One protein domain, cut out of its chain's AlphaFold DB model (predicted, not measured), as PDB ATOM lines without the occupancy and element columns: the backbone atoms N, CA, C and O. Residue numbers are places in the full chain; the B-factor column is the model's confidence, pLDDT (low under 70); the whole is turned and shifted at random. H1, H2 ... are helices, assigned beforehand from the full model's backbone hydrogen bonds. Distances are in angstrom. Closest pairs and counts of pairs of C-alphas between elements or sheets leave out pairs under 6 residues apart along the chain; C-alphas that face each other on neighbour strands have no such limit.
ATOM      1  N   ARG A 365      87.341 132.174  36.676       92.44
ATOM      2  CA  ARG A 365      88.142 133.361  37.036       92.44
ATOM      3  C   ARG A 365      89.097 133.744  35.907       92.44
ATOM      4  O   ARG A 365      89.684 132.890  35.244       92.44
ATOM      5  N   ASP A 366      89.285 135.051  35.717       95.25
ATOM      6  CA  ASP A 366      90.224 135.572  34.726       95.25
ATOM      7  C   ASP A 366      91.674 135.184  35.066       95.25
ATOM      8  O   ASP A 366      92.121 135.219  36.216       95.25
ATOM      9  N   ASN A 367      92.439 134.881  34.024       93.62
ATOM     10  CA  ASN A 367      93.849 134.524  34.061       93.62
ATOM     11  C   ASN A 367      94.709 135.634  34.708       93.62
ATOM     12  O   ASN A 367      95.732 135.342  35.340       93.62
ATOM     13  N   ARG A 368      94.269 136.902  34.633       96.25
ATOM     14  CA  ARG A 368      94.864 138.018  35.386       96.25
ATOM     15  C   ARG A 368      94.742 137.824  36.899       96.25
ATOM     16  O   ARG A 368      95.738 137.998  37.593       96.25
ATOM     17  N   ALA A 369      93.573 137.429  37.404       95.94
ATOM     18  CA  ALA A 369      93.362 137.180  38.832       95.94
ATOM     19  C   ALA A 369      94.203 135.987  39.316       95.94
ATOM     20  O   ALA A 369      94.906 136.103  40.318       95.94
ATOM     21  N   ILE A 370      94.243 134.894  38.542       96.75
ATOM     22  CA  ILE A 370      95.126 133.746  38.817       96.75
ATOM     23  C   ILE A 370      96.604 134.177  38.872       96.75
ATOM     24  O   ILE A 370      97.361 133.716  39.723       96.75
ATOM     25  N   SER A 371      97.027 135.101  38.001       97.19
ATOM     26  CA  SER A 371      98.401 135.631  38.000       97.19
ATOM     27  C   SER A 371      98.732 136.453  39.245       97.19
ATOM     28  O   SER A 371      99.862 136.376  39.720       97.19
ATOM     29  N   VAL A 372      97.771 137.215  39.780       97.19
ATOM     30  CA  VAL A 372      97.935 137.950  41.048       97.19
ATOM     31  C   VAL A 372      98.098 136.960  42.202       97.19
ATOM     32  O   VAL A 372      99.093 137.033  42.917       97.19
ATOM     33  N   MET A 373      97.211 135.963  42.302       96.44
ATOM     34  CA  MET A 373      97.282 134.923  43.340       96.44
ATOM     35  C   MET A 373      98.626 134.176  43.329       96.44
ATOM     36  O   MET A 373      99.227 133.986  44.383       96.44
ATOM     37  N   LEU A 374      99.136 133.812  42.146       97.50
ATOM     38  CA  LEU A 374     100.467 133.205  41.990       97.50
ATOM     39  C   LEU A 374     101.606 134.155  42.376       97.50
ATOM     40  O   LEU A 374     102.594 133.716  42.959       97.50
ATOM     41  N   GLY A 375     101.490 135.442  42.045       97.56
ATOM     42  CA  GLY A 375     102.479 136.452  42.414       97.56
ATOM     43  C   GLY A 375     102.586 136.626  43.928       97.56
ATOM     44  O   GLY A 375     103.692 136.716  44.455       97.56
ATOM     45  N   ASP A 376     101.457 136.617  44.634       97.00
ATOM     46  CA  ASP A 376     101.431 136.735  46.093       97.00
ATOM     47  C   ASP A 376     101.854 135.434  46.790       97.00
ATOM     48  O   ASP A 376     102.542 135.484  47.808       97.00
ATOM     49  N   ALA A 377     101.541 134.273  46.206       95.56
ATOM     50  CA  ALA A 377     102.097 132.987  46.626       95.56
ATOM     51  C   ALA A 377     103.634 132.986  46.572       95.56
ATOM     52  O   ALA A 377     104.295 132.718  47.569       95.56
ATOM     53  N   TRP A 378     104.207 133.375  45.431       97.06
ATOM     54  CA  TRP A 378     105.656 133.408  45.210       97.06
ATOM     55  C   TRP A 378     106.411 134.389  46.121       97.06
ATOM     56  O   TRP A 378     107.576 134.164  46.450       97.06
ATOM     57  N   LYS A 379     105.773 135.494  46.531       96.62
ATOM     58  CA  LYS A 379     106.368 136.443  47.488       96.62
ATOM     59  C   LYS A 379     106.518 135.848  48.888       96.62
ATOM     60  O   LYS A 379     107.476 136.201  49.562       96.62
ATOM     61  N   ARG A 380     105.570 135.000  49.300       94.88
ATOM     62  CA  ARG A 380     105.477 134.427  50.653       94.88
ATOM     63  C   ARG A 380     106.042 133.004  50.754       94.88
ATOM     64  O   ARG A 380     106.157 132.481  51.850       94.88
ATOM     65  N   LEU A 381     106.400 132.403  49.618       94.56
ATOM     66  CA  LEU A 381     107.131 131.141  49.535       94.56
ATOM     67  C   LEU A 381     108.435 131.218  50.345       94.56
ATOM     68  O   LEU A 381     109.142 132.230  50.278       94.56
ATOM     69  N   ASN A 382     108.772 130.139  51.056       96.69
ATOM     70  CA  ASN A 382     109.961 130.092  51.905       96.69
ATOM     71  C   ASN A 382     111.235 130.353  51.078       96.69
ATOM     72  O   ASN A 382     111.327 129.887  49.934       96.69
ATOM     73  N   PRO A 383     112.249 131.053  51.624       95.50
ATOM     74  CA  PRO A 383     113.449 131.407  50.870       95.50
ATOM     75  C   PRO A 383     114.184 130.179  50.312       95.50
ATOM     76  O   PRO A 383     114.588 130.217  49.156       95.50
ATOM     77  N   GLY A 384     114.253 129.069  51.060       96.62
ATOM     78  CA  GLY A 384     114.855 127.816  50.578       96.62
ATOM     79  C   GLY A 384     114.086 127.163  49.419       96.62
ATOM     80  O   GLY A 384     114.681 126.751  48.430       96.62
ATOM     81  N   GLU A 385     112.750 127.134  49.461       94.38
ATOM     82  CA  GLU A 385     111.941 126.620  48.339       94.38
ATOM     83  C   GLU A 385     112.090 127.508  47.097       94.38
ATOM     84  O   GLU A 385     112.215 127.033  45.966       94.38
ATOM     85  N   LYS A 386     112.116 128.826  47.308       95.88
ATOM     86  CA  LYS A 386     112.334 129.835  46.269       95.88
ATOM     87  C   LYS A 386     113.732 129.737  45.650       95.88
ATOM     88  O   LYS A 386     113.880 129.978  44.447       95.88
ATOM     89  N   GLU A 387     114.734 129.362  46.439       97.31
ATOM     90  CA  GLU A 387     116.094 129.088  45.983       97.31
ATOM     91  C   GLU A 387     116.137 127.870  45.056       97.31
ATOM     92  O   GLU A 387     116.698 127.989  43.968       97.31
ATOM     93  N   VAL A 388     115.442 126.768  45.382       97.25
ATOM     94  CA  VAL A 388     115.325 125.594  44.488       97.25
ATOM     95  C   VAL A 388     114.837 126.014  43.099       97.25
ATOM     96  O   VAL A 388     115.511 125.749  42.105       97.25
ATOM     97  N   TYR A 389     113.725 126.752  43.009       97.62
ATOM     98  CA  TYR A 389     113.216 127.266  41.726       97.62
ATOM     99  C   TYR A 389     114.177 128.244  41.029       97.62
ATOM    100  O   TYR A 389     114.164 128.360  39.801       97.62
ATOM    101  N   THR A 390     114.993 128.976  41.789       97.31
ATOM    102  CA  THR A 390     115.963 129.939  41.248       97.31
ATOM    103  C   THR A 390     117.186 129.225  40.668       97.31
ATOM    104  O   THR A 390     117.592 129.544  39.549       97.31
ATOM    105  N   ALA A 391     117.705 128.205  41.352       97.75
ATOM    106  CA  ALA A 391     118.764 127.329  40.858       97.75
ATOM    107  C   ALA A 391     118.301 126.523  39.629       97.75
ATOM    108  O   ALA A 391     118.979 126.509  38.601       97.75
ATOM    109  N   GLU A 392     117.097 125.940  39.676       97.06
ATOM    110  CA  GLU A 392     116.492 125.188  38.563       97.06
ATOM    111  C   GLU A 392     116.281 126.069  37.308       97.06
ATOM    112  O   GLU A 392     116.379 125.599  36.169       97.06
ATOM    113  N   ALA A 393     116.013 127.365  37.504       97.25
ATOM    114  CA  ALA A 393     115.946 128.355  36.433       97.25
ATOM    115  C   ALA A 393     117.324 128.789  35.923       97.25
ATOM    116  O   ALA A 393     117.475 129.009  34.720       97.25
ATOM    117  N   HIS A 394     118.320 128.909  36.808       96.56
ATOM    118  CA  HIS A 394     119.695 129.227  36.427       96.56
ATOM    119  C   HIS A 394     120.249 128.143  35.503       96.56
ATOM    120  O   HIS A 394     120.602 128.447  34.368       96.56
ATOM    121  N   LEU A 395     120.190 126.874  35.923       96.31
ATOM    122  CA  LEU A 395     120.661 125.729  35.135       96.31
ATOM    123  C   LEU A 395     120.024 125.686  33.736       96.31
ATOM    124  O   LEU A 395     120.736 125.619  32.733       96.31
ATOM    125  N   ARG A 396     118.692 125.839  33.642       94.81
ATOM    126  CA  ARG A 396     118.005 125.931  32.339       94.81
ATOM    127  C   ARG A 396     118.442 127.140  31.518       94.81
ATOM    128  O   ARG A 396     118.534 127.040  30.298       94.81
ATOM    129  N   ALA A 397     118.691 128.287  32.146       93.88
ATOM    130  CA  ALA A 397     119.171 129.467  31.436       93.88
ATOM    131  C   ALA A 397     120.599 129.282  30.902       93.88
ATOM    132  O   ALA A 397     120.896 129.758  29.805       93.88
ATOM    133  N   GLU A 398     121.464 128.570  31.622       93.69
ATOM    134  CA  GLU A 398     122.833 128.279  31.194       93.69
ATOM    135  C   GLU A 398     122.890 127.272  30.047       93.69
ATOM    136  O   GLU A 398     123.555 127.535  29.041       93.69
ATOM    137  N   GLU A 399     122.143 126.172  30.151       93.00
ATOM    138  CA  GLU A 399     122.007 125.195  29.071       93.00
ATOM    139  C   GLU A 399     121.420 125.846  27.811       93.00
ATOM    140  O   GLU A 399     121.992 125.744  26.721       93.00
ATOM    141  N   TYR A 400     120.333 126.608  27.961       91.62
ATOM    142  CA  TYR A 400     119.702 127.296  26.837       91.62
ATOM    143  C   TYR A 400     120.611 128.374  26.228       91.62
ATOM    144  O   TYR A 400     120.628 128.547  25.010       91.62
ATOM    145  N   ARG A 401     121.428 129.065  27.035       89.44
ATOM    146  CA  ARG A 401     122.459 130.008  26.558       89.44
ATOM    147  C   ARG A 401     123.560 129.302  25.760       89.44
ATOM    148  O   ARG A 401     124.036 129.877  24.784       89.44
ATOM    149  N   ARG A 402     123.947 128.078  26.144       89.19
ATOM    150  CA  ARG A 402     124.934 127.258  25.417       89.19
ATOM    151  C   ARG A 402     124.402 126.793  24.058       89.19
ATOM    152  O   ARG A 402     125.154 126.788  23.088       89.19
ATOM    153  N   LEU A 403     123.123 126.424  23.988       89.50
ATOM    154  CA  LEU A 403     122.462 125.967  22.757       89.50
ATOM    155  C   LEU A 403     122.039 127.126  21.833       89.50
ATOM    156  O   LEU A 403     122.111 127.006  20.612       89.50
ATOM    157  N   PHE A 404     121.618 128.259  22.404       87.06
ATOM    158  CA  PHE A 404     121.048 129.402  21.683       87.06
ATOM    159  C   PHE A 404     121.700 130.730  22.122       87.06
ATOM    160  O   PHE A 404     121.043 131.559  22.761       87.06
ATOM    161  N   PRO A 405     122.969 131.003  21.760       84.06
ATOM    162  CA  PRO A 405     123.707 132.183  22.237       84.06
ATOM    163  C   PRO A 405     123.057 133.534  21.874       84.06
ATOM    164  O   PRO A 405     123.268 134.536  22.559       84.06
TER     165      PRO A 405
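What this domain is: This is residues 365 to 405 of the 417 residues of the protein "HMG box-containing protein" of Daphnia magna (UniProt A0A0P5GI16). The longer helix, H2, and the shorter helix, H1, meet near their ends at a tight link and spread apart as an open V. Between the two arms the middle is empty. The printed part has 41 residues with two named helices, H1 then H2 along the chain, and no named strand; its class is all helix. It is only just extended, close to loose, with a radius of gyration of the C-alphas of 14.0 A, and only just flat, spanning 38 by 26 by 9 A.

Where its parts are: H2 is residues 383 to 403, 30.0 A from first to last C-alpha, from C-alpha 383 at (113.449, 131.407, 50.870) to C-alpha 403 at (122.462, 125.967, 22.757). H1 is residues 367 to 380, 20.3 A long, and begins with C-alpha 367 at (93.849, 134.524, 34.061).

How they stand to each other: H2 and H1 are close but not clearly touching, with one pair of C-alphas within 8 A, those of Trp 378 and Lys 386, 7.6 A apart. Their lines stand at a steep tilt of 65 degrees, and they run opposite ways. Their centres are 20.4 A apart. In H1 and H2 every O i to N i+4 pair is within hydrogen-bond range.

The domain as a whole: The two C-alphas farthest apart, those of Arg 365 and Arg 402, are 39.1 A apart. The printed part has no cut, and the link from H1 to H2, 2 residues, is tight. The mean pLDDT of the printed part is 94.9, and no printed residue is under 70.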